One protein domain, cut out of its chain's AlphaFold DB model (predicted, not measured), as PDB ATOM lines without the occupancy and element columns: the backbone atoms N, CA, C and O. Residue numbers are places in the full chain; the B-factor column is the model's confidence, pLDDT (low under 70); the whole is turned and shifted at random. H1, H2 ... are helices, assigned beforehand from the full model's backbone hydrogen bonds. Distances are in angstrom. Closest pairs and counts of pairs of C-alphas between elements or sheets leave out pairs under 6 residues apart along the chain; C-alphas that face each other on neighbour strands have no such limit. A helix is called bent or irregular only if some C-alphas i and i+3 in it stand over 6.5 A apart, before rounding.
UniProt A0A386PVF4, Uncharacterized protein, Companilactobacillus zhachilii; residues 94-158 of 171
ATOM      1  N   GLU A  94     171.482 210.410  99.632       72.56
ATOM      2  CA  GLU A  94     171.743 210.550 101.070       72.56
ATOM      3  C   GLU A  94     171.715 209.203 101.798       72.56
ATOM      4  O   GLU A  94     172.596 208.909 102.607       72.56
ATOM      5  N   ARG A  95     170.748 208.332 101.483       72.12
ATOM      6  CA  ARG A  95     170.679 206.976 102.052       72.12
ATOM      7  C   ARG A  95     171.903 206.143 101.691       72.12
ATOM      8  O   ARG A  95     172.435 205.440 102.552       72.12
ATOM      9  N   GLN A  96     172.356 206.219 100.440       73.81
ATOM     10  CA  GLN A  96     173.578 205.542 100.006       73.81
ATOM     11  C   GLN A  96     174.807 206.091 100.735       73.81
ATOM     12  O   GLN A  96     175.599 205.308 101.258       73.81
ATOM     13  N   ALA A  97     174.937 207.417 100.834       72.81
ATOM     14  CA  ALA A  97     176.026 208.062 101.560       72.81
ATOM     15  C   ALA A  97     176.043 207.646 103.039       72.81
ATOM     16  O   ALA A  97     177.088 207.252 103.556       72.81
ATOM     17  N   TYR A  98     174.885 207.635 103.706       75.44
ATOM     18  CA  TYR A  98     174.757 207.171 105.088       75.44
ATOM     19  C   TYR A  98     175.191 205.707 105.251       75.44
ATOM     20  O   TYR A  98     175.937 205.378 106.176       75.44
ATOM     21  N   GLY A  99     174.769 204.827 104.335       73.69
ATOM     22  CA  GLY A  99     175.204 203.429 104.314       73.69
ATOM     23  C   GLY A  99     176.725 203.301 104.208       73.69
ATOM     24  O   GLY A  99     177.339 202.596 105.005       73.69
ATOM     25  N   ILE A 100     177.346 204.049 103.293       75.44
ATOM     26  CA  ILE A 100     178.805 204.077 103.118       75.44
ATOM     27  C   ILE A 100     179.503 204.577 104.390       75.44
ATOM     28  O   ILE A 100     180.442 203.936 104.859       75.44
ATOM     29  N   HIS A 101     179.036 205.677 104.989       74.56
ATOM     30  CA  HIS A 101     179.610 206.209 106.229       74.56
ATOM     31  C   HIS A 101     179.543 205.204 107.380       74.56
ATOM     32  O   HIS A 101     180.527 205.030 108.105       74.56
ATOM     33  N   LYS A 102     178.414 204.503 107.527       84.62
ATOM     34  CA  LYS A 102     178.249 203.457 108.538       84.62
ATOM     35  C   LYS A 102     179.245 202.312 108.333       84.62
ATOM     36  O   LYS A 102     179.876 201.880 109.295       84.62
ATOM     37  N   GLU A 103     179.425 201.852 107.097       85.12
ATOM     38  CA  GLU A 103     180.390 200.791 106.787       85.12
ATOM     39  C   GLU A 103     181.846 201.233 107.013       85.12
ATOM     40  O   GLU A 103     182.647 200.467 107.553       85.12
ATOM     41  N   ILE A 104     182.197 202.483 106.688       84.06
ATOM     42  CA  ILE A 104     183.530 203.042 106.973       84.06
ATOM     43  C   ILE A 104     183.785 203.091 108.485       84.06
ATOM     44  O   ILE A 104     184.834 202.629 108.939       84.06
ATOM     45  N   ALA A 105     182.824 203.582 109.273       84.00
ATOM     46  CA  ALA A 105     182.946 203.639 110.730       84.00
ATOM     47  C   ALA A 105     183.100 202.238 111.351       84.00
ATOM     48  O   ALA A 105     183.961 202.022 112.208       84.00
ATOM     49  N   ASN A 106     182.322 201.259 110.874       88.00
ATOM     50  CA  ASN A 106     182.454 199.862 111.291       88.00
ATOM     51  C   ASN A 106     183.840 199.302 110.951       88.00
ATOM     52  O   ASN A 106     184.476 198.662 111.790       88.00
ATOM     53  N   ARG A 107     184.345 199.575 109.742       88.75
ATOM     54  CA  ARG A 107     185.683 199.153 109.318       88.75
ATOM     55  C   ARG A 107     186.775 199.749 110.203       88.75
ATOM     56  O   ARG A 107     187.700 199.031 110.576       88.75
ATOM     57  N   GLU A 108     186.687 201.030 110.554       87.75
ATOM     58  CA  GLU A 108     187.650 201.665 111.462       87.75
ATOM     59  C   GLU A 108     187.630 201.050 112.861       87.75
ATOM     60  O   GLU A 108     188.689 200.837 113.454       87.75
ATOM     61  N   LEU A 109     186.442 200.738 113.388       91.62
ATOM     62  CA  LEU A 109     186.307 200.062 114.676       91.62
ATOM     63  C   LEU A 109     186.980 198.685 114.648       91.62
ATOM     64  O   LEU A 109     187.784 198.383 115.532       91.62
ATOM     65  N   ILE A 110     186.701 197.885 113.614       88.12
ATOM     66  CA  ILE A 110     187.325 196.570 113.415       88.12
ATOM     67  C   ILE A 110     188.846 196.716 113.312       88.12
ATOM     68  O   ILE A 110     189.577 195.981 113.968       88.12
ATOM     69  N   TYR A 111     189.339 197.691 112.547       88.25
ATOM     70  CA  TYR A 111     190.773 197.939 112.401       88.25
ATOM     71  C   TYR A 111     191.448 198.300 113.735       88.25
ATOM     72  O   TYR A 111     192.503 197.758 114.062       88.25
ATOM     73  N   LYS A 112     190.824 199.157 114.554       90.75
ATOM     74  CA  LYS A 112     191.326 199.493 115.899       90.75
ATOM     75  C   LYS A 112     191.370 198.267 116.812       90.75
ATOM     76  O   LYS A 112     192.351 198.080 117.527       90.75
ATOM     77  N   GLN A 113     190.329 197.434 116.784       91.38
ATOM     78  CA  GLN A 113     190.284 196.191 117.559       91.38
ATOM     79  C   GLN A 113     191.356 195.198 117.098       91.38
ATOM     80  O   GLN A 113     192.030 194.604 117.937       91.38
ATOM     81  N   LEU A 114     191.556 195.069 115.785       86.88
ATOM     82  CA  LEU A 114     192.576 194.202 115.201       86.88
ATOM     83  C   LEU A 114     193.984 194.638 115.615       86.88
ATOM     84  O   LEU A 114     194.761 193.809 116.076       86.88
ATOM     85  N   ASN A 115     194.297 195.933 115.513       88.75
ATOM     86  CA  ASN A 115     195.599 196.457 115.932       88.75
ATOM     87  C   ASN A 115     195.840 196.251 117.425       88.75
ATOM     88  O   ASN A 115     196.920 195.822 117.816       88.75
ATOM     89  N   LYS A 116     194.822 196.489 118.259       93.06
ATOM     90  CA  LYS A 116     194.923 196.230 119.696       93.06
ATOM     91  C   LYS A 116     195.227 194.754 119.980       93.06
ATOM     92  O   LYS A 116     196.137 194.469 120.752       93.06
ATOM     93  N   ALA A 117     194.510 193.835 119.334       88.25
ATOM     94  CA  ALA A 117     194.734 192.398 119.494       88.25
ATOM     95  C   ALA A 117     196.127 191.968 118.997       88.25
ATOM     96  O   ALA A 117     196.777 191.137 119.626       88.25
ATOM     97  N   TYR A 118     196.608 192.556 117.900       87.56
ATOM     98  CA  TYR A 118     197.952 192.316 117.378       87.56
ATOM     99  C   TYR A 118     199.045 192.789 118.350       87.56
ATOM    100  O   TYR A 118     199.966 192.032 118.654       87.56
ATOM    101  N   ASP A 119     198.918 194.002 118.894       92.25
ATOM    102  CA  ASP A 119     199.866 194.542 119.875       92.25
ATOM    103  C   ASP A 119     199.887 193.715 121.168       92.25
ATOM    104  O   ASP A 119     200.947 193.491 121.756       92.25
ATOM    105  N   GLU A 120     198.720 193.255 121.626       91.19
ATOM    106  CA  GLU A 120     198.597 192.350 122.772       91.19
ATOM    107  C   GLU A 120     199.273 191.000 122.490       91.19
ATOM    108  O   GLU A 120     200.042 190.524 123.328       91.19
ATOM    109  N   ALA A 121     199.074 190.424 121.301       88.00
ATOM    110  CA  ALA A 121     199.714 189.173 120.895       88.00
ATOM    111  C   ALA A 121     201.245 189.298 120.829       88.00
ATOM    112  O   ALA A 121     201.949 188.450 121.379       88.00
ATOM    113  N   LEU A 122     201.768 190.379 120.240       93.19
ATOM    114  CA  LEU A 122     203.209 190.650 120.196       93.19
ATOM    115  C   LEU A 122     203.813 190.786 121.595       93.19
ATOM    116  O   LEU A 122     204.866 190.214 121.882       93.19
ATOM    117  N   LYS A 123     203.154 191.538 122.487       91.56
ATOM    118  CA  LYS A 123     203.599 191.668 123.883       91.56
ATOM    119  C   LYS A 123     203.599 190.316 124.583       91.56
ATOM    120  O   LYS A 123     204.543 190.009 125.309       91.56
ATOM    121  N   MET A 124     202.576 189.497 124.351       88.38
ATOM    122  CA  MET A 124     202.487 188.170 124.947       88.38
ATOM    123  C   MET A 124     203.595 187.242 124.435       88.38
ATOM    124  O   MET A 124     204.242 186.563 125.231       88.38
ATOM    125  N   GLU A 125     203.903 187.264 123.140       91.56
ATOM    126  CA  GLU A 125     205.028 186.511 122.576       91.56
ATOM    127  C   GLU A 125     206.366 186.936 123.205       91.56
ATOM    128  O   GLU A 125     207.167 186.094 123.615       91.56
ATOM    129  N   GLN A 126     206.588 188.243 123.382       91.69
ATOM    130  CA  GLN A 126     207.783 188.753 124.059       91.69
ATOM    131  C   GLN A 126     207.873 188.289 125.517       91.69
ATOM    132  O   GLN A 126     208.938 187.850 125.953       91.69
ATOM    133  N   ILE A 127     206.769 188.334 126.270       90.44
ATOM    134  CA  ILE A 127     206.733 187.841 127.654       90.44
ATOM    135  C   ILE A 127     207.035 186.335 127.690       90.44
ATOM    136  O   ILE A 127     207.822 185.897 128.529       90.44
ATOM    137  N   GLN A 128     206.483 185.544 126.764       89.38
ATOM    138  CA  GLN A 128     206.779 184.110 126.654       89.38
ATOM    139  C   GLN A 128     208.259 183.847 126.350       89.38
ATOM    140  O   GLN A 128     208.848 182.921 126.909       89.38
ATOM    141  N   LEU A 129     208.891 184.661 125.498       92.31
ATOM    142  CA  LEU A 129     210.328 184.573 125.236       92.31
ATOM    143  C   LEU A 129     211.153 184.905 126.486       92.31
ATOM    144  O   LEU A 129     212.075 184.159 126.812       92.31
ATOM    145  N   MET A 130     210.803 185.968 127.218       89.00
ATOM    146  CA  MET A 130     211.483 186.342 128.466       89.00
ATOM    147  C   MET A 130     211.296 185.297 129.574       89.00
ATOM    148  O   MET A 130     212.219 185.048 130.348       89.00
ATOM    149  N   ALA A 131     210.137 184.638 129.633       90.00
ATOM    150  CA  ALA A 131     209.863 183.577 130.599       90.00
ATOM    151  C   ALA A 131     210.827 182.384 130.460       90.00
ATOM    152  O   ALA A 131     211.125 181.722 131.451       90.00
ATOM    153  N   LYS A 132     211.372 182.126 129.262       91.69
ATOM    154  CA  LYS A 132     212.343 181.035 129.049       91.69
ATOM    155  C   LYS A 132     213.656 181.245 129.801       91.69
ATOM    156  O   LYS A 132     214.331 180.274 130.120       91.69
ATOM    157  N   THR A 133     214.035 182.496 130.047       92.38
ATOM    158  CA  THR A 133     215.325 182.852 130.653       92.38
ATOM    159  C   THR A 133     215.179 183.487 132.034       92.38
ATOM    160  O   THR A 133     216.150 183.515 132.786       92.38
ATOM    161  N   ASN A 134     213.980 183.956 132.401       92.56
ATOM    162  CA  ASN A 134     213.696 184.565 133.696       92.56
ATOM    163  C   ASN A 134     212.661 183.744 134.503       92.56
ATOM    164  O   ASN A 134     211.472 183.756 134.168       92.56
ATOM    165  N   PRO A 135     213.072 183.090 135.608       90.56
ATOM    166  CA  PRO A 135     212.194 182.228 136.401       90.56
ATOM    167  C   PRO A 135     211.061 182.988 137.105       90.56
ATOM    168  O   PRO A 135     209.983 182.430 137.302       90.56
ATOM    169  N   THR A 136     211.257 184.266 137.446       91.69
ATOM    170  CA  THR A 136     210.210 185.098 138.056       91.69
ATOM    171  C   THR A 136     209.090 185.378 137.058       91.69
ATOM    172  O   THR A 136     207.914 185.270 137.399       91.69
ATOM    173  N   ILE A 137     209.441 185.682 135.804       86.81
ATOM    174  CA  ILE A 137     208.460 185.904 134.731       86.81
ATOM    175  C   ILE A 137     207.715 184.599 134.417       86.81
ATOM    176  O   ILE A 137     206.498 184.621 134.263       86.81
ATOM    177  N   ALA A 138     208.410 183.458 134.401       88.62
ATOM    178  CA  ALA A 138     207.776 182.151 134.216       88.62
ATOM    179  C   ALA A 138     206.755 181.820 135.318       88.62
ATOM    180  O   ALA A 138     205.669 181.316 135.026       88.62
ATOM    181  N   ALA A 139     207.073 182.122 136.581       91.19
ATOM    182  CA  ALA A 139     206.149 181.923 137.695       91.19
ATOM    183  C   ALA A 139     204.894 182.800 137.559       91.19
ATOM    184  O   ALA A 139     203.781 182.294 137.692       91.19
ATOM    185  N   LEU A 140     205.066 184.083 137.225       90.50
ATOM    186  CA  LEU A 140     203.952 185.013 137.016       90.50
ATOM    187  C   LEU A 140     203.063 184.605 135.834       90.50
ATOM    188  O   LEU A 140     201.844 184.694 135.934       90.50
ATOM    189  N   LEU A 141     203.652 184.116 134.739       90.06
ATOM    190  CA  LEU A 141     202.907 183.644 133.570       90.06
ATOM    191  C   LEU A 141     202.055 182.407 133.894       90.06
ATOM    192  O   LEU A 141     200.895 182.342 133.498       90.06
ATOM    193  N   ASN A 142     202.591 181.468 134.677       88.06
ATOM    194  CA  ASN A 142     201.829 180.314 135.164       88.06
ATOM    195  C   ASN A 142     200.688 180.716 136.113       88.06
ATOM    196  O   ASN A 142     199.622 180.104 136.086       88.06
ATOM    197  N   GLU A 143     200.902 181.717 136.971       90.56
ATOM    198  CA  GLU A 143     199.863 182.245 137.866       90.56
ATOM    199  C   GLU A 143     198.726 182.895 137.063       90.56
ATOM    200  O   GLU A 143     197.555 182.613 137.315       90.56
ATOM    201  N   LEU A 144     199.074 183.705 136.054       88.12
ATOM    202  CA  LEU A 144     198.119 184.338 135.144       88.12
ATOM    203  C   LEU A 144     197.260 183.286 134.431       88.12
ATOM    204  O   LEU A 144     196.037 183.367 134.448       88.12
ATOM    205  N   GLN A 145     197.896 182.239 133.903       88.44
ATOM    206  CA  GLN A 145     197.207 181.166 133.190       88.44
ATOM    207  C   GLN A 145     196.224 180.399 134.090       88.44
ATOM    208  O   GLN A 145     195.106 180.098 133.680       88.44
ATOM    209  N   LYS A 146     196.579 180.163 135.363       89.19
ATOM    210  CA  LYS A 146     195.641 179.589 136.344       89.19
ATOM    211  C   LYS A 146     194.439 180.497 136.603       89.19
ATOM    212  O   LYS A 146     193.342 179.992 136.837       89.19
ATOM    213  N   GLN A 147     194.629 181.817 136.619       84.31
ATOM    214  CA  GLN A 147     193.523 182.761 136.796       84.31
ATOM    215  C   GLN A 147     192.607 182.790 135.571       84.31
ATOM    216  O   GLN A 147     191.388 182.793 135.742       84.31
ATOM    217  N   ASP A 148     193.170 182.731 134.365       84.50
ATOM    218  CA  ASP A 148     192.394 182.641 133.126       84.50
ATOM    219  C   ASP A 148     191.529 181.370 133.100       84.50
ATOM    220  O   ASP A 148     190.325 181.459 132.848       84.50
ATOM    221  N   ASP A 149     192.079 180.216 133.500       84.31
ATOM    222  CA  ASP A 149     191.324 178.959 133.629       84.31
ATOM    223  C   ASP A 149     190.150 179.073 134.624       84.31
ATOM    224  O   ASP A 149     189.087 178.469 134.442       84.31
ATOM    225  N   ILE A 150     190.327 179.825 135.718       84.62
ATOM    226  CA  ILE A 150     189.267 180.081 136.707       84.62
ATOM    227  C   ILE A 150     188.188 180.988 136.105       84.62
ATOM    228  O   ILE A 150     186.993 180.723 136.266       84.62
ATOM    229  N   LEU A 151     188.588 182.046 135.395       80.19
ATOM    230  CA  LEU A 151     187.665 182.973 134.744       80.19
ATOM    231  C   LEU A 151     186.844 182.286 133.652       80.19
ATOM    232  O   LEU A 151     185.640 182.530 133.559       80.19
ATOM    233  N   GLU A 152     187.453 181.409 132.859       79.50
ATOM    234  CA  GLU A 152     186.756 180.647 131.826       79.50
ATOM    235  C   GLU A 152     185.716 179.698 132.441       79.50
ATOM    236  O   GLU A 152     184.552 179.693 132.027       79.50
ATOM    237  N   LYS A 153     186.079 178.997 133.525       77.88
ATOM    238  CA  LYS A 153     185.139 178.172 134.305       77.88
ATOM    239  C   LYS A 153     183.977 178.990 134.864       77.88
ATOM    240  O   LYS A 153     182.845 178.518 134.840       77.88
ATOM    241  N   HIS A 154     184.225 180.210 135.340       75.94
ATOM    242  CA  HIS A 154     183.168 181.091 135.844       75.94
ATOM    243  C   HIS A 154     182.286 181.679 134.735       75.94
ATOM    244  O   HIS A 154     181.081 181.814 134.939       75.94
ATOM    245  N   ARG A 155     182.833 181.988 133.551       67.44
ATOM    246  CA  ARG A 155     182.048 182.443 132.386       67.44
ATOM    247  C   ARG A 155     181.110 181.364 131.847       67.44
ATOM    248  O   ARG A 155     180.046 181.700 131.335       67.44
ATOM    249  N   ALA A 156     181.487 180.094 131.972       65.88
ATOM    250  CA  ALA A 156     180.660 178.960 131.564       65.88
ATOM    251  C   ALA A 156     179.476 178.685 132.513       65.88
ATOM    252  O   ALA A 156     178.569 177.929 132.158       65.88
ATOM    253  N   LEU A 157     179.452 179.283 133.711       65.88
ATOM    254  CA  LEU A 157     178.342 179.119 134.646       65.88
ATOM    255  C   LEU A 157     177.156 180.013 134.245       65.88
ATOM    256  O   LEU A 157     177.334 181.197 133.947       65.88
ATOM    257  N   PRO A 158     175.916 179.493 134.270       60.88
ATOM    258  CA  PRO A 158     174.742 180.298 133.977       60.88
ATOM    259  C   PRO A 158     174.599 181.422 135.011       60.88
ATOM    260  O   PRO A 158     174.549 181.168 136.215       60.88
TER     261      PRO A 158
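What this domain is: This is residues 94 to 158 of the 171 residues of an uncharacterized protein of Companilactobacillus zhachilii (UniProt A0A386PVF4). A long helix, H1, and a shorter one, H2, meet near their ends as an open V, with the tight link between them at the point of the V. Residues 94 to 123 of H1 and residues 143 to 158, of which 143 to 155 belong to H2, stand free as its two arms, and H1 makes most of the length. The printed part has 65 residues with two named helices, H1 then H2, and no named strand; its class is all helix. The whole is extended, with a radius of gyration of the C-alphas of 19.4 A, and flat, spanning 60 by 35 by 9 A.

How they stand to each other: H1, residues 94 to 131, is the longest helix, and H2 is residues 135 to 155. They touch, H1 with residues 127 to 131 alone and H2 with residues 137 to 141 alone. Their closest C-alphas are those of Ala 131 and Ala 138, 4.4 A apart. The two helices run opposite ways at a steep tilt of 44 degrees and form a helical hairpin. Their centres are 25.6 A apart. In H1 and H2 every backbone O i to N i+4 pair is within hydrogen-bond range.

Where its parts are: H1 has 38 residues and measures 55.3 A from C-alpha 94 at (171.743, 210.550, 101.070) to C-alpha 131 at (209.863, 183.577, 130.599). H2 has 21 residues and measures 30.4 A from its first to its last C-alpha, ending with C-alpha 155 at (182.048, 182.443, 132.386). Neither helix is bent.

The domain as a whole: The two C-alphas farthest apart are those of Glu 94 and Pro 135, at 60.7 A. The printed part has no cut, and the link from H1 to H2, 3 residues, is tight. The mean pLDDT of the printed part is 85.0, and residues 155 to 158 are under 70.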